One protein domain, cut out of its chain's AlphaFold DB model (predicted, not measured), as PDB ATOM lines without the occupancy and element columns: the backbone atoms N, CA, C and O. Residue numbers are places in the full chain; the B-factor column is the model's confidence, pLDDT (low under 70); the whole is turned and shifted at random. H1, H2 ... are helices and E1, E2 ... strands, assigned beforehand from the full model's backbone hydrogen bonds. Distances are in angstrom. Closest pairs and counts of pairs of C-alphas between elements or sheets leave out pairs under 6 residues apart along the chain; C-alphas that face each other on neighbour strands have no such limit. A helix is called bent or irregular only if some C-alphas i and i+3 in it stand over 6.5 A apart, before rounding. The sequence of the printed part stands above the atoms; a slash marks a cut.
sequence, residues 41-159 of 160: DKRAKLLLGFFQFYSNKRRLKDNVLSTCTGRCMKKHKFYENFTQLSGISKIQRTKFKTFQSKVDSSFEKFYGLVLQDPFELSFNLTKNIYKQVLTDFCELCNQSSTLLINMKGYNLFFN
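What this domain is: This is residues 41 to 159 of the 160 residues of the protein "PAP-associated domain-containing protein" of Schizaphis graminum (UniProt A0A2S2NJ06). A small three-stranded sheet, E2, E1 and E3, stands near the middle of a long, two-part model: on one side of it the short helices H3, H4 and H5 make a head with the sheet, and on the other the long helix H6 makes an arm, with H1 meeting it in a V. H2 links the V to the sheet, and residues 153 to 159 stick out at the far end of the arm. The printed part has 119 residues, with six named helices and three named strands in the order H1 H2 E1 E2 H3 H4 H5 E3 H6; the sheet, in the order E2, E1, E3, is mixed, and the class is mostly helix. The whole is loose, with a radius of gyration of the C-alphas of 17.6 A, and elongated, spanning 60 by 31 by 18 A.

Where its parts are: In the sheet, E1 is residues 63 to 66, E2 residues 71 to 74 and E3 residues 114 to 116. H2 is residues 57 to 62, H3 residues 75 to 84 at 15.0 A, H4 residues 90 to 98 at 12.4 A and H5 residues 100 to 107 at 10.3 A. H1, residues 41 to 54, measures 21.4 A from C-alpha 41 at (25.241, 25.023, 26.824). H6, residues 131 to 157, measures 39.9 A and ends with C-alpha 157 at (11.201, 13.589, 36.491). H1 and H3 are irregular: C-alphas 41 and 44 are 7.0 A apart, and C-alphas 76 and 79 are 7.5 A apart.

How they stand to each other: E1 and E2 form an antiparallel hairpin, with N 64 and O 73 at 2.7 A. E1 and E3 are parallel, with N 65 and O 114 at 2.8 A. H3 is on the sheet, over E2, at a height of 8.7 A; H2 is on the opposite face, over none of the strands. H5 only grazes the sheet with residues 103 to 107. H3 and H4 form a helical hairpin and only just touch, with 3 pairs of C-alphas within 8 A, the closest being Thr 83 and Arg 93 at 6.2 A. H1 touches H6 with residues 48 to 54 alone, the closest C-alphas being Phe 51 and Cys 141 at 4.5 A; they run opposite ways at a steep tilt of 37 degrees, only just past shallow. H2 and H6 only just touch, with 3 pairs of C-alphas within 8 A, the closest being Lys 57 and Cys 138 at 6.0 A. H3 and H6 are apart. In H2, H4 and H5 every O i to N i+4 pair is within hydrogen-bond range; the counts are 9 of 10 in H1, 4 of 6 in H3 and 22 of 23 in H6.

The domain as a whole: The C-alphas farthest apart, those of Thr 98 and Phe 158, are 60.7 A apart. The printed part has no cut, and the link from E3 to H6, 14 residues, is long. Mean pLDDT of the printed part is 85.9; residues 108 to 111 and 153 to 159 are under 70.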
ATOM      1  N   ASP A  41      25.275  26.364  26.229       89.50
ATOM      2  CA  ASP A  41      25.241  25.023  26.824       89.50
ATOM      3  C   ASP A  41      26.085  24.915  28.107       89.50
ATOM      4  O   ASP A  41      25.777  24.132  29.010       89.50
ATOM      5  N   LYS A  42      27.120  25.753  28.245       89.12
ATOM      6  CA  LYS A  42      27.993  25.768  29.423       89.12
ATOM      7  C   LYS A  42      27.466  26.642  30.550       89.12
ATOM      8  O   LYS A  42      27.858  26.429  31.699       89.12
ATOM      9  N   ARG A  43      26.578  27.605  30.282       90.19
ATOM     10  CA  ARG A  43      26.193  28.640  31.260       90.19
ATOM     11  C   ARG A  43      25.607  28.063  32.540       90.19
ATOM     12  O   ARG A  43      26.056  28.425  33.623       90.19
ATOM     13  N   ALA A  44      24.689  27.104  32.437       90.69
ATOM     14  CA  ALA A  44      24.092  26.468  33.613       90.69
ATOM     15  C   ALA A  44      25.130  25.706  34.460       90.69
ATOM     16  O   ALA A  44      25.057  25.694  35.689       90.69
ATOM     17  N   LYS A  45      26.113  25.065  33.813       91.31
ATOM     18  CA  LYS A  45      27.209  24.366  34.500       91.31
ATOM     19  C   LYS A  45      28.173  25.354  35.159       91.31
ATOM     20  O   LYS A  45      28.603  25.115  36.283       91.31
ATOM     21  N   LEU A  46      28.478  26.465  34.489       93.31
ATOM     22  CA  LEU A  46      29.336  27.524  35.016       93.31
ATOM     23  C   LEU A  46      28.691  28.261  36.187       93.31
ATOM     24  O   LEU A  46      29.375  28.516  37.173       93.31
ATOM     25  N   LEU A  47      27.387  28.535  36.128       94.00
ATOM     26  CA  LEU A  47      26.642  29.138  37.232       94.00
ATOM     27  C   LEU A  47      26.622  28.220  38.464       94.00
ATOM     28  O   LEU A  47      26.909  28.665  39.573       94.00
ATOM     29  N   LEU A  48      26.374  26.919  38.269       95.25
ATOM     30  CA  LEU A  48      26.488  25.944  39.357       95.25
ATOM     31  C   LEU A  48      27.916  25.905  39.926       95.25
ATOM     32  O   LEU A  48      28.102  25.950  41.141       95.25
ATOM     33  N   GLY A  49      28.925  25.874  39.051       94.31
ATOM     34  CA  GLY A  49      30.333  25.909  39.439       94.31
ATOM     35  C   GLY A  49      30.717  27.186  40.191       94.31
ATOM     36  O   GLY A  49      31.503  27.112  41.130       94.31
ATOM     37  N   PHE A  50      30.137  28.336  39.838       95.56
ATOM     38  CA  PHE A  50      30.310  29.602  40.550       95.56
ATOM     39  C   PHE A  50      29.810  29.483  41.991       95.56
ATOM     40  O   PHE A  50      30.573  29.739  42.922       95.56
ATOM     41  N   PHE A  51      28.573  29.021  42.190       97.88
ATOM     42  CA  PHE A  51      28.000  28.858  43.526       97.88
ATOM     43  C   PHE A  51      28.780  27.848  44.372       97.88
ATOM     44  O   PHE A  51      29.168  28.144  45.501       97.88
ATOM     45  N   GLN A  52      29.108  26.688  43.802       96.12
ATOM     46  CA  GLN A  52      29.946  25.688  44.469       96.12
ATOM     47  C   GLN A  52      31.347  26.221  44.775       96.12
ATOM     48  O   GLN A  52      31.975  25.829  45.759       96.12
ATOM     49  N   PHE A  53      31.872  27.109  43.927       95.31
ATOM     50  CA  PHE A  53      33.170  27.692  44.179       95.31
ATOM     51  C   PHE A  53      33.098  28.672  45.363       95.31
ATOM     52  O   PHE A  53      33.856  28.584  46.334       95.31
ATOM     53  N   TYR A  54      32.174  29.614  45.317       96.31
ATOM     54  CA  TYR A  54      32.129  30.676  46.309       96.31
ATOM     55  C   TYR A  54      31.500  30.267  47.649       96.31
ATOM     56  O   TYR A  54      31.700  30.972  48.632       96.31
ATOM     57  N   SER A  55      30.869  29.093  47.756       97.06
ATOM     58  CA  SER A  55      30.391  28.561  49.042       97.06
ATOM     59  C   SER A  55      31.510  28.111  49.994       97.06
ATOM     60  O   SER A  55      31.323  28.057  51.213       97.06
ATOM     61  N   ASN A  56      32.713  27.814  49.485       95.19
ATOM     62  CA  ASN A  56      33.821  27.329  50.312       95.19
ATOM     63  C   ASN A  56      34.546  28.471  51.047       95.19
ATOM     64  O   ASN A  56      35.620  28.931  50.644       95.19
ATOM     65  N   LYS A  57      33.988  28.873  52.190       92.38
ATOM     66  CA  LYS A  57      34.518  29.936  53.058       92.38
ATOM     67  C   LYS A  57      35.980  29.736  53.464       92.38
ATOM     68  O   LYS A  57      36.742  30.702  53.487       92.38
ATOM     69  N   ARG A  58      36.397  28.504  53.786       91.62
ATOM     70  CA  ARG A  58      37.791  28.206  54.174       91.62
ATOM     71  C   ARG A  58      38.743  28.509  53.023       91.62
ATOM     72  O   ARG A  58      39.745  29.189  53.212       91.62
ATOM     73  N   ARG A  59      38.397  28.077  51.808       92.81
ATOM     74  CA  ARG A  59      39.196  28.379  50.622       92.81
ATOM     75  C   ARG A  59      39.307  29.882  50.380       92.81
ATOM     76  O   ARG A  59      40.409  30.337  50.100       92.81
ATOM     77  N   LEU A  60      38.217  30.639  50.495       92.25
ATOM     78  CA  LEU A  60      38.254  32.093  50.284       92.25
ATOM     79  C   LEU A  60      39.087  32.821  51.347       92.25
ATOM     80  O   LEU A  60      39.756  33.803  51.042       92.25
ATOM     81  N   LYS A  61      39.084  32.326  52.589       90.00
ATOM     82  CA  LYS A  61      39.894  32.887  53.678       90.00
ATOM     83  C   LYS A  61      41.383  32.611  53.528       90.00
ATOM     84  O   LYS A  61      42.179  33.498  53.818       90.00
ATOM     85  N   ASP A  62      41.750  31.412  53.090       90.88
ATOM     86  CA  ASP A  62      43.147  30.968  53.068       90.88
ATOM     87  C   ASP A  62      43.912  31.430  51.820       90.88
ATOM     88  O   ASP A  62      45.141  31.312  51.765       90.88
ATOM     89  N   ASN A  63      43.200  31.889  50.787       92.88
ATOM     90  CA  ASN A  63      43.777  32.147  49.475       92.88
ATOM     91  C   ASN A  63      43.503  33.567  48.968       92.88
ATOM     92  O   ASN A  63      42.528  34.217  49.335       92.88
ATOM     93  N   VAL A  64      44.383  34.004  48.077       93.44
ATOM     94  CA  VAL A  64      44.233  35.141  47.180       93.44
ATOM     95  C   VAL A  64      43.699  34.622  45.850       93.44
ATOM     96  O   VAL A  64      44.270  33.700  45.258       93.44
ATOM     97  N   LEU A  65      42.616  35.228  45.372       95.00
ATOM     98  CA  LEU A  65      42.126  35.055  44.012       95.00
ATOM     99  C   LEU A  65      42.846  36.076  43.126       95.00
ATOM    100  O   LEU A  65      42.517  37.262  43.141       95.00
ATOM    101  N   SER A  66      43.863  35.632  42.390       93.81
ATOM    102  CA  SER A  66      44.617  36.505  41.492       93.81
ATOM    103  C   SER A  66      43.951  36.564  40.126       93.81
ATOM    104  O   SER A  66      44.014  35.608  39.352       93.81
ATOM    105  N   THR A  67      43.342  37.705  39.814       93.19
ATOM    106  CA  THR A  67      42.833  38.013  38.467       93.19
ATOM    107  C   THR A  67      43.981  38.211  37.472       93.19
ATOM    108  O   THR A  67      43.867  37.822  36.309       93.19
ATOM    109  N   CYS A  68      45.125  38.718  37.948       93.19
ATOM    110  CA  CYS A  68      46.330  38.898  37.144       93.19
ATOM    111  C   CYS A  68      46.819  37.566  36.548       93.19
ATOM    112  O   CYS A  68      47.028  37.465  35.339       93.19
ATOM    113  N   THR A  69      46.943  36.525  37.382       92.25
ATOM    114  CA  THR A  69      47.468  35.212  36.970       92.25
ATOM    115  C   THR A  69      46.375  34.190  36.642       92.25
ATOM    116  O   THR A  69      46.687  33.102  36.164       92.25
ATOM    117  N   GLY A  70      45.116  34.464  36.996       92.56
ATOM    118  CA  GLY A  70      44.014  33.493  36.947       92.56
ATOM    119  C   GLY A  70      44.160  32.330  37.937       92.56
ATOM    120  O   GLY A  70      43.616  31.253  37.701       92.56
ATOM    121  N   ARG A  71      44.934  32.498  39.023       92.06
ATOM    122  CA  ARG A  71      45.234  31.421  39.989       92.06
ATOM    123  C   ARG A  71      44.682  31.737  41.373       92.06
ATOM    124  O   ARG A  71      44.613  32.889  41.790       92.06
ATOM    125  N   CYS A  72      44.359  30.675  42.104       93.06
ATOM    126  CA  CYS A  72      44.054  30.712  43.530       93.06
ATOM    127  C   CYS A  72      45.316  30.298  44.300       93.06
ATOM    128  O   CYS A  72      45.809  29.187  44.107       93.06
ATOM    129  N   MET A  73      45.872  31.195  45.113       92.00
ATOM    130  CA  MET A  73      47.168  31.000  45.778       92.00
ATOM    131  C   MET A  73      47.059  31.250  47.276       92.00
ATOM    132  O   MET A  73      46.370  32.171  47.696       92.00
ATOM    133  N   LYS A  74      47.770  30.475  48.097       91.00
ATOM    134  CA  LYS A  74      47.760  30.657  49.555       91.00
ATOM    135  C   LYS A  74      48.291  32.037  49.939       91.00
ATOM    136  O   LYS A  74      49.361  32.413  49.470       91.00
ATOM    137  N   LYS A  75      47.584  32.743  50.830       89.38
ATOM    138  CA  LYS A  75      47.949  34.104  51.276       89.38
ATOM    139  C   LYS A  75      49.395  34.194  51.763       89.38
ATOM    140  O   LYS A  75      50.156  34.991  51.232       89.38
ATOM    141  N   HIS A  76      49.798  33.293  52.660       84.56
ATOM    142  CA  HIS A  76      51.148  33.273  53.240       84.56
ATOM    143  C   HIS A  76      52.278  32.993  52.233       84.56
ATOM    144  O   HIS A  76      53.431  33.261  52.536       84.56
ATOM    145  N   LYS A  77      51.973  32.449  51.046       85.50
ATOM    146  CA  LYS A  77      52.958  32.246  49.963       85.50
ATOM    147  C   LYS A  77      52.735  33.187  48.789       85.50
ATOM    148  O   LYS A  77      53.394  33.048  47.765       85.50
ATOM    149  N   PHE A  78      51.755  34.088  48.876       87.62
ATOM    150  CA  PHE A  78      51.327  34.865  47.724       87.62
ATOM    151  C   PHE A  78      52.460  35.754  47.226       87.62
ATOM    152  O   PHE A  78      52.815  35.676  46.054       87.62
ATOM    153  N   TYR A  79      53.052  36.545  48.121       85.50
ATOM    154  CA  TYR A  79      54.132  37.459  47.774       85.50
ATOM    155  C   TYR A  79      55.332  36.716  47.167       85.50
ATOM    156  O   TYR A  79      55.764  37.042  46.060       85.50
ATOM    157  N   GLU A  80      55.806  35.657  47.833       84.62
ATOM    158  CA  GLU A  80      56.904  34.814  47.347       84.62
ATOM    159  C   GLU A  80      56.607  34.255  45.948       84.62
ATOM    160  O   GLU A  80      57.335  34.548  44.997       84.62
ATOM    161  N   ASN A  81      55.489  33.542  45.788       84.88
ATOM    162  CA  ASN A  81      55.113  32.924  44.518       84.88
ATOM    163  C   ASN A  81      54.980  33.960  43.398       84.88
ATOM    164  O   ASN A  81      55.438  33.737  42.279       84.88
ATOM    165  N   PHE A  82      54.361  35.105  43.690       81.94
ATOM    166  CA  PHE A  82      54.109  36.149  42.707       81.94
ATOM    167  C   PHE A  82      55.414  36.793  42.222       81.94
ATOM    168  O   PHE A  82      55.617  36.974  41.021       81.94
ATOM    169  N   THR A  83      56.352  37.051  43.138       81.00
ATOM    170  CA  THR A  83      57.677  37.604  42.808       81.00
ATOM    171  C   THR A  83      58.596  36.644  42.060       81.00
ATOM    172  O   THR A  83      59.663  37.085  41.628       81.00
ATOM    173  N   GLN A  84      58.211  35.380  41.862       83.56
ATOM    174  CA  GLN A  84      58.960  34.380  41.092       83.56
ATOM    175  C   GLN A  84      58.354  34.109  39.701       83.56
ATOM    176  O   GLN A  84      58.983  33.460  38.871       83.56
ATOM    177  N   LEU A  85      57.168  34.647  39.381       82.75
ATOM    178  CA  LEU A  85      56.507  34.392  38.093       82.75
ATOM    179  C   LEU A  85      57.296  34.974  36.910       82.75
ATOM    180  O   LEU A  85      57.658  36.153  36.913       82.75
ATOM    181  N   SER A  86      57.515  34.172  35.867       75.19
ATOM    182  CA  SER A  86      58.314  34.528  34.681       75.19
ATOM    183  C   SER A  86      57.637  35.518  33.717       75.19
ATOM    184  O   SER A  86      58.311  36.094  32.873       75.19
ATOM    185  N   GLY A  87      56.331  35.774  33.858       72.44
ATOM    186  CA  GLY A  87      55.558  36.669  32.977       72.44
ATOM    187  C   GLY A  87      55.292  38.078  33.527       72.44
ATOM    188  O   GLY A  87      54.497  38.820  32.955       72.44
ATOM    189  N   ILE A  88      55.907  38.438  34.656       77.44
ATOM    190  CA  ILE A  88      55.767  39.767  35.266       77.44
ATOM    191  C   ILE A  88      56.928  40.651  34.824       77.44
ATOM    192  O   ILE A  88      58.094  40.266  34.980       77.44
ATOM    193  N   SER A  89      56.609  41.842  34.309       75.50
ATOM    194  CA  SER A  89      57.613  42.796  33.838       75.50
ATOM    195  C   SER A  89      58.547  43.226  34.972       75.50
ATOM    196  O   SER A  89      58.180  43.225  36.151       75.50
ATOM    197  N   LYS A  90      59.784  43.611  34.634       79.44
ATOM    198  CA  LYS A  90      60.769  44.064  35.633       79.44
ATOM    199  C   LYS A  90      60.222  45.225  36.469       79.44
ATOM    200  O   LYS A  90      60.388  45.219  37.682       79.44
ATOM    201  N   ILE A  91      59.506  46.157  35.835       77.25
ATOM    202  CA  ILE A  91      58.872  47.309  36.490       77.25
ATOM    203  C   ILE A  91      57.812  46.847  37.495       77.25
ATOM    204  O   ILE A  91      57.878  47.235  38.660       77.25
ATOM    205  N   GLN A  92      56.892  45.961  37.089       79.69
ATOM    206  CA  GLN A  92      55.884  45.399  37.995       79.69
ATOM    207  C   GLN A  92      56.520  44.660  39.168       79.69
ATOM    208  O   GLN A  92      56.072  44.820  40.297       79.69
ATOM    209  N   ARG A  93      57.576  43.876  38.923       82.88
ATOM    210  CA  ARG A  93      58.271  43.134  39.980       82.88
ATOM    211  C   ARG A  93      58.948  44.073  40.969       82.88
ATOM    212  O   ARG A  93      58.811  43.869  42.168       82.88
ATOM    213  N   THR A  94      59.655  45.093  40.486       82.50
ATOM    214  CA  THR A  94      60.299  46.093  41.344       82.50
ATOM    215  C   THR A  94      59.258  46.844  42.165       82.50
ATOM    216  O   THR A  94      59.373  46.896  43.384       82.50
ATOM    217  N   LYS A  95      58.196  47.345  41.523       82.75
ATOM    218  CA  LYS A  95      57.118  48.064  42.204       82.75
ATOM    219  C   LYS A  95      56.423  47.170  43.232       82.75
ATOM    220  O   LYS A  95      56.310  47.543  44.392       82.75
ATOM    221  N   PHE A  96      56.054  45.946  42.866       83.88
ATOM    222  CA  PHE A  96      55.444  44.993  43.793       83.88
ATOM    223  C   PHE A  96      56.351  44.678  44.993       83.88
ATOM    224  O   PHE A  96      55.868  44.663  46.121       83.88
ATOM    225  N   LYS A  97      57.667  44.526  44.777       84.38
ATOM    226  CA  LYS A  97      58.635  44.325  45.865       84.38
ATOM    227  C   LYS A  97      58.684  45.496  46.847       84.38
ATOM    228  O   LYS A  97      58.759  45.278  48.050       84.38
ATOM    229  N   THR A  98      58.577  46.732  46.359       84.94
ATOM    230  CA  THR A  98      58.511  47.914  47.240       84.94
ATOM    231  C   THR A  98      57.230  47.979  48.077       84.94
ATOM    232  O   THR A  98      57.188  48.694  49.071       84.94
ATOM    233  N   PHE A  99      56.198  47.211  47.713       83.06
ATOM    234  CA  PHE A  99      54.908  47.175  48.397       83.06
ATOM    235  C   PHE A  99      54.720  45.946  49.295       83.06
ATOM    236  O   PHE A  99      53.585  45.681  49.672       83.06
ATOM    237  N   GLN A 100      55.776  45.212  49.672       83.38
ATOM    238  CA  GLN A 100      55.636  44.012  50.513       83.38
ATOM    239  C   GLN A 100      54.791  44.263  51.772       83.38
ATOM    240  O   GLN A 100      53.769  43.616  51.955       83.38
ATOM    241  N   SER A 101      55.117  45.290  52.561       81.56
ATOM    242  CA  SER A 101      54.346  45.646  53.761       81.56
ATOM    243  C   SER A 101      52.885  46.019  53.462       81.56
ATOM    244  O   SER A 101      51.983  45.729  54.250       81.56
ATOM    245  N   LYS A 102      52.612  46.638  52.303       80.19
ATOM    246  CA  LYS A 102      51.250  46.943  51.831       80.19
ATOM    247  C   LYS A 102      50.506  45.670  51.424       80.19
ATOM    248  O   LYS A 102      49.315  45.567  51.698       80.19
ATOM    249  N   VAL A 103      51.181  44.720  50.779       80.38
ATOM    250  CA  VAL A 103      50.626  43.410  50.409       80.38
ATOM    251  C   VAL A 103      50.274  42.637  51.667       80.38
ATOM    252  O   VAL A 103      49.126  42.225  51.802       80.38
ATOM    253  N   ASP A 104      51.219  42.522  52.598       79.19
ATOM    254  CA  ASP A 104      51.034  41.820  53.864       79.19
ATOM    255  C   ASP A 104      49.854  42.450  54.619       79.19
ATOM    256  O   ASP A 104      48.820  41.812  54.786       79.19
ATOM    257  N   SER A 105      49.866  43.759  54.881       78.81
ATOM    258  CA  SER A 105      48.736  44.432  55.552       78.81
ATOM    259  C   SER A 105      47.390  44.340  54.808       78.81
ATOM    260  O   SER A 105      46.335  44.217  55.440       78.81
ATOM    261  N   SER A 106      47.386  44.382  53.472       73.75
ATOM    262  CA  SER A 106      46.152  44.320  52.674       73.75
ATOM    263  C   SER A 106      45.580  42.904  52.586       73.75
ATOM    264  O   SER A 106      44.365  42.744  52.408       73.75
ATOM    265  N   PHE A 107      46.438  41.878  52.625       77.69
ATOM    266  CA  PHE A 107      46.078  40.488  52.320       77.69
ATOM    267  C   PHE A 107      46.056  39.605  53.581       77.69
ATOM    268  O   PHE A 107      45.346  38.596  53.595       77.69
ATOM    269  N   GLU A 108      46.740  40.004  54.658       66.00
ATOM    270  CA  GLU A 108      46.790  39.315  55.957       66.00
ATOM    271  C   GLU A 108      45.563  39.538  56.836       66.00
ATOM    272  O   GLU A 108      45.441  38.876  57.865       66.00
ATOM    273  N   LYS A 109      44.591  40.384  56.456       61.59
ATOM    274  CA  LYS A 109      43.310  40.410  57.184       61.59
ATOM    275  C   LYS A 109      42.709  38.994  57.186       61.59
ATOM    276  O   LYS A 109      42.166  38.523  56.181       61.59
ATOM    277  N   PHE A 110      42.783  38.335  58.347       58.16
ATOM    278  CA  PHE A 110      42.515  36.906  58.571       58.16
ATOM    279  C   PHE A 110      41.086  36.448  58.225       58.16
ATOM    280  O   PHE A 110      40.780  35.256  58.247       58.16
ATOM    281  N   TYR A 111      40.187  37.372  57.876       62.38
ATOM    282  CA  TYR A 111      38.760  37.088  57.747       62.38
ATOM    283  C   TYR A 111      38.120  37.538  56.428       62.38
ATOM    284  O   TYR A 111      36.944  37.242  56.232       62.38
ATOM    285  N   GLY A 112      38.864  38.206  55.539       74.31
ATOM    286  CA  GLY A 112      38.337  38.743  54.281       74.31
ATOM    287  C   GLY A 112      38.701  37.907  53.051       74.31
ATOM    288  O   GLY A 112      39.766  37.281  52.998       74.31
ATOM    289  N   LEU A 113      37.819  37.944  52.047       89.62
ATOM    290  CA  LEU A 113      38.140  37.570  50.672       89.62
ATOM    291  C   LEU A 113      39.259  38.494  50.181       89.62
ATOM    292  O   LEU A 113      39.221  39.701  50.438       89.62
ATOM    293  N   VAL A 114      40.246  37.935  49.486       93.00
ATOM    294  CA  VAL A 114      41.257  38.729  48.783       93.00
ATOM    295  C   VAL A 114      41.103  38.478  47.294       93.00
ATOM    296  O   VAL A 114      41.539  37.446  46.785       93.00
ATOM    297  N   LEU A 115      40.466  39.426  46.611       94.31
ATOM    298  CA  LEU A 115      40.442  39.505  45.157       94.31
ATOM    299  C   LEU A 115      41.498  40.524  44.730       94.31
ATOM    300  O   LEU A 115      41.352  41.719  44.983       94.31
ATOM    301  N   GLN A 116      42.585  40.041  44.134       94.00
ATOM    302  CA  GLN A 116      43.671  40.907  43.683       94.00
ATOM    303  C   GLN A 116      43.189  41.786  42.525       94.00
ATOM    304  O   GLN A 116      42.540  41.283  41.599       94.00
ATOM    305  N   ASP A 117      43.562  43.063  42.545       94.00
ATOM    306  CA  ASP A 117      43.446  43.914  41.367       94.00
ATOM    307  C   ASP A 117      44.344  43.384  40.222       94.00
ATOM    308  O   ASP A 117      45.480  42.954  40.465       94.00
ATOM    309  N   PRO A 118      43.850  43.360  38.971       93.62
ATOM    310  CA  PRO A 118      44.606  42.836  37.835       93.62
ATOM    311  C   PRO A 118      45.872  43.632  37.480       93.62
ATOM    312  O   PRO A 118      46.765  43.075  36.828       93.62
ATOM    313  N   PHE A 119      45.957  44.904  37.883       92.06
ATOM    314  CA  PHE A 119      47.007  45.848  37.503       92.06
ATOM    315  C   PHE A 119      47.754  46.425  38.712       92.06
ATOM    316  O   PHE A 119      48.983  46.343  38.741       92.06
ATOM    317  N   GLU A 120      47.056  46.946  39.730       91.12
ATOM    318  CA  GLU A 120      47.664  47.328  41.011       91.12
ATOM    319  C   GLU A 120      47.874  46.070  41.864       91.12
ATOM    320  O   GLU A 120      47.093  45.733  42.746       91.12
ATOM    321  N   LEU A 121      48.966  45.350  41.612       88.56
ATOM    322  CA  LEU A 121      49.155  43.975  42.100       88.56
ATOM    323  C   LEU A 121      49.172  43.852  43.636       88.56
ATOM    324  O   LEU A 121      48.951  42.761  44.162       88.56
ATOM    325  N   SER A 122      49.422  44.954  44.349       86.75
ATOM    326  CA  SER A 122      49.367  45.053  45.813       86.75
ATOM    327  C   SER A 122      47.983  45.378  46.385       86.75
ATOM    328  O   SER A 122      47.842  45.505  47.600       86.75
ATOM    329  N   PHE A 123      46.972  45.576  45.542       89.94
ATOM    330  CA  PHE A 123      45.649  46.022  45.955       89.94
ATOM    331  C   PHE A 123      44.656  44.868  46.060       89.94
ATOM    332  O   PHE A 123      44.579  43.985  45.205       89.94
ATOM    333  N   ASN A 124      43.871  44.899  47.137       92.00
ATOM    334  CA  ASN A 124      42.764  43.987  47.381       92.00
ATOM    335  C   ASN A 124      41.444  44.713  47.080       92.00
ATOM    336  O   ASN A 124      41.020  45.570  47.859       92.00
ATOM    337  N   LEU A 125      40.771  44.332  45.992       93.31
ATOM    338  CA  LEU A 125      39.477  44.892  45.580       93.31
ATOM    339  C   LEU A 125      38.389  44.688  46.641       93.31
ATOM    340  O   LEU A 125      37.451  45.473  46.749       93.31
ATOM    341  N   THR A 126      38.532  43.655  47.470       92.62
ATOM    342  CA  THR A 126      37.559  43.265  48.492       92.62
ATOM    343  C   THR A 126      37.996  43.653  49.907       92.62
ATOM    344  O   THR A 126      37.468  43.121  50.882       92.62
ATOM    345  N   LYS A 127      38.926  44.614  50.059       88.62
ATOM    346  CA  LYS A 127      39.481  45.052  51.362       88.62
ATOM    347  C   LYS A 127      38.447  45.542  52.389       88.62
ATOM    348  O   LYS A 127      38.734  45.533  53.587       88.62
ATOM    349  N   ASN A 128      37.273  45.967  51.919       87.50
ATOM    350  CA  ASN A 128      36.179  46.487  52.742       87.50
ATOM    351  C   ASN A 128      35.105  45.430  53.060       87.50
ATOM    352  O   ASN A 128      34.160  45.723  53.788       87.50
ATOM    353  N   ILE A 129      35.235  44.200  52.546       87.56
ATOM    354  CA  ILE A 129      34.318  43.111  52.887       87.56
ATOM    355  C   ILE A 129      34.662  42.594  54.284       87.56
ATOM    356  O   ILE A 129      35.738  42.036  54.516       87.56
ATOM    357  N   TYR A 130      33.729  42.758  55.217       84.62
ATOM    358  CA  TYR A 130      33.858  42.245  56.576       84.62
ATOM    359  C   TYR A 130      33.382  40.790  56.688       84.62
ATOM    360  O   TYR A 130      32.729  40.233  55.802       84.62
ATOM    361  N   LYS A 131      33.733  40.153  57.811       88.56
ATOM    362  CA  LYS A 131      33.541  38.713  58.054       88.56
ATOM    363  C   LYS A 131      32.095  38.250  57.851       88.56
ATOM    364  O   LYS A 131      31.903  37.146  57.343       88.56
ATOM    365  N   GLN A 132      31.109  39.047  58.266       91.62
ATOM    366  CA  GLN A 132      29.699  38.668  58.163       91.62
ATOM    367  C   GLN A 132      29.242  38.643  56.704       91.62
ATOM    368  O   GLN A 132      28.802  37.598  56.257       91.62
ATOM    369  N   VAL A 133      29.513  39.693  55.921       92.56
ATOM    370  CA  VAL A 133      29.175  39.719  54.481       92.56
ATOM    371  C   VAL A 133      29.788  38.541  53.733       92.56
ATOM    372  O   VAL A 133      29.112  37.900  52.936       92.56
ATOM    373  N   LEU A 134      31.053  38.198  54.010       92.38
ATOM    374  CA  LEU A 134      31.659  37.009  53.402       92.38
ATOM    375  C   LEU A 134      30.953  35.715  53.833       92.38
ATOM    376  O   LEU A 134      30.865  34.775  53.049       92.38
ATOM    377  N   THR A 135      30.494  35.645  55.083       94.38
ATOM    378  CA  THR A 135      29.753  34.491  55.606       94.38
ATOM    379  C   THR A 135      28.429  34.335  54.878       94.38
ATOM    380  O   THR A 135      28.206  33.277  54.298       94.38
ATOM    381  N   ASP A 136      27.635  35.400  54.839       96.50
ATOM    382  CA  ASP A 136      26.312  35.418  54.218       96.50
ATOM    383  C   ASP A 136      26.425  35.118  52.719       96.50
ATOM    384  O   ASP A 136      25.694  34.290  52.185       96.50
ATOM    385  N   PHE A 137      27.420  35.696  52.040       96.69
ATOM    386  CA  PHE A 137      27.698  35.403  50.635       96.69
ATOM    387  C   PHE A 137      28.019  33.920  50.385       96.69
ATOM    388  O   PHE A 137      27.495  33.328  49.439       96.69
ATOM    389  N   CYS A 138      28.856  33.299  51.227       97.12
ATOM    390  CA  CYS A 138      29.163  31.869  51.104       97.12
ATOM    391  C   CYS A 138      27.915  31.006  51.342       97.12
ATOM    392  O   CYS A 138      27.722  30.003  50.653       97.12
ATOM    393  N   GLU A 139      27.079  31.385  52.308       98.12
ATOM    394  CA  GLU A 139      25.846  30.671  52.633       98.12
ATOM    395  C   GLU A 139      24.818  30.768  51.503       98.12
ATOM    396  O   GLU A 139      24.307  29.742  51.055       98.12
ATOM    397  N   LEU A 140      24.603  31.966  50.952       98.62
ATOM    398  CA  LEU A 140      23.744  32.179  49.786       98.62
ATOM    399  C   LEU A 140      24.244  31.398  48.567       98.62
ATOM    400  O   LEU A 140      23.446  30.786  47.857       98.62
ATOM    401  N   CYS A 141      25.561  31.352  48.339       98.44
ATOM    402  CA  CYS A 141      26.142  30.496  47.304       98.44
ATOM    403  C   CYS A 141      25.851  29.010  47.564       98.44
ATOM    404  O   CYS A 141      25.491  28.286  46.639       98.44
ATOM    405  N   ASN A 142      25.957  28.544  48.812       98.38
ATOM    406  CA  ASN A 142      25.636  27.161  49.157       98.38
ATOM    407  C   ASN A 142      24.161  26.840  48.869       98.38
ATOM    408  O   ASN A 142      23.879  25.908  48.117       98.38
ATOM    409  N   GLN A 143      23.235  27.657  49.378       98.25
ATOM    410  CA  GLN A 143      21.793  27.485  49.179       98.25
ATOM    411  C   GLN A 143      21.411  27.537  47.690       98.25
ATOM    412  O   GLN A 143      20.667  26.682  47.210       98.25
ATOM    413  N   SER A 144      21.987  28.476  46.933       98.12
ATOM    414  CA  SER A 144      21.767  28.592  45.485       98.12
ATOM    415  C   SER A 144      22.248  27.348  44.740       98.12
ATOM    416  O   SER A 144      21.566  26.863  43.840       98.12
ATOM    417  N   SER A 145      23.396  26.780  45.131       97.00
ATOM    418  CA  SER A 145      23.889  25.539  44.524       97.00
ATOM    419  C   SER A 145      22.937  24.363  44.765       97.00
ATOM    420  O   SER A 145      22.642  23.627  43.824       97.00
ATOM    421  N   THR A 146      22.394  24.231  45.980       96.19
ATOM    422  CA  THR A 146      21.394  23.211  46.327       96.19
ATOM    423  C   THR A 146      20.112  23.399  45.522       96.19
ATOM    424  O   THR A 146      19.610  22.438  44.942       96.19
ATOM    425  N   LEU A 147      19.618  24.636  45.418       95.88
ATOM    426  CA  LEU A 147      18.422  24.960  44.645       95.88
ATOM    427  C   LEU A 147      18.581  24.567  43.169       95.88
ATOM    428  O   LEU A 147      17.724  23.880  42.619       95.88
ATOM    429  N   LEU A 148      19.702  24.943  42.539       93.06
ATOM    430  CA  LEU A 148      19.976  24.623  41.135       93.06
ATOM    431  C   LEU A 148      20.096  23.111  40.885       93.06
ATOM    432  O   LEU A 148      19.653  22.629  39.842       93.06
ATOM    433  N   ILE A 149      20.702  22.363  41.813       93.25
ATOM    434  CA  ILE A 149      20.802  20.897  41.719       93.25
ATOM    435  C   ILE A 149      19.408  20.273  41.793       93.25
ATOM    436  O   ILE A 149      19.063  19.453  40.941       93.25
ATOM    437  N   ASN A 150      18.592  20.706  42.754       91.06
ATOM    438  CA  ASN A 150      17.247  20.175  42.940       91.06
ATOM    439  C   ASN A 150      16.358  20.484  41.731       91.06
ATOM    440  O   ASN A 150      15.705  19.580  41.222       91.06
ATOM    441  N   MET A 151      16.397  21.711  41.199       86.25
ATOM    442  CA  MET A 151      15.656  22.086  39.984       86.25
ATOM    443  C   MET A 151      16.033  21.232  38.765       86.25
ATOM    444  O   MET A 151      15.164  20.852  37.984       86.25
ATOM    445  N   LYS A 152      17.318  20.882  38.602       71.25
ATOM    446  CA  LYS A 152      17.738  19.941  37.548       71.25
ATOM    447  C   LYS A 152      17.197  18.534  37.775       71.25
ATOM    448  O   LYS A 152      16.799  17.894  36.808       71.25
ATOM    449  N   GLY A 153      17.177  18.075  39.028       62.09
ATOM    450  CA  GLY A 153      16.535  16.819  39.413       62.09
ATOM    451  C   GLY A 153      15.056  16.806  39.031       62.09
ATOM    452  O   GLY A 153      14.620  15.886  38.352       62.09
ATOM    453  N   TYR A 154      14.311  17.868  39.354       51.81
ATOM    454  CA  TYR A 154      12.900  18.013  38.972       51.81
ATOM    455  C   TYR A 154      12.681  17.960  37.448       51.81
ATOM    456  O   TYR A 154      11.781  17.258  36.996       51.81
ATOM    457  N   ASN A 155      13.528  18.603  36.638       55.25
ATOM    458  CA  ASN A 155      13.402  18.562  35.172       55.25
ATOM    459  C   ASN A 155      13.643  17.171  34.549       55.25
ATOM    460  O   ASN A 155      13.224  16.952  33.413       55.25
ATOM    461  N   LEU A 156      14.298  16.242  35.253       49.78
ATOM    462  CA  LEU A 156      14.460  14.849  34.814       49.78
ATOM    463  C   LEU A 156      13.228  13.981  35.121       49.78
ATOM    464  O   LEU A 156      13.013  12.997  34.426       49.78
ATOM    465  N   PHE A 157      12.409  14.343  36.116       41.62
ATOM    466  CA  PHE A 157      11.201  13.589  36.491       41.62
ATOM    467  C   PHE A 157       9.936  14.007  35.725       41.62
ATOM    468  O   PHE A 157       8.962  13.266  35.735       41.62
ATOM    469  N   PHE A 158       9.940  15.170  35.067       44.88
ATOM    470  CA  PHE A 158       8.798  15.673  34.283       44.88
ATOM    471  C   PHE A 158       9.001  15.612  32.759       44.88
ATOM    472  O   PHE A 158       8.083  15.946  32.017       44.88
ATOM    473  N   ASN A 159      10.180  15.191  32.290       44.84
ATOM    474  CA  ASN A 159      10.477  14.966  30.866       44.84
ATOM    475  C   ASN A 159      10.735  13.478  30.545       44.84
ATOM    476  O   ASN A 159      11.406  13.181  29.555       44.84
TER     477      ASN A 159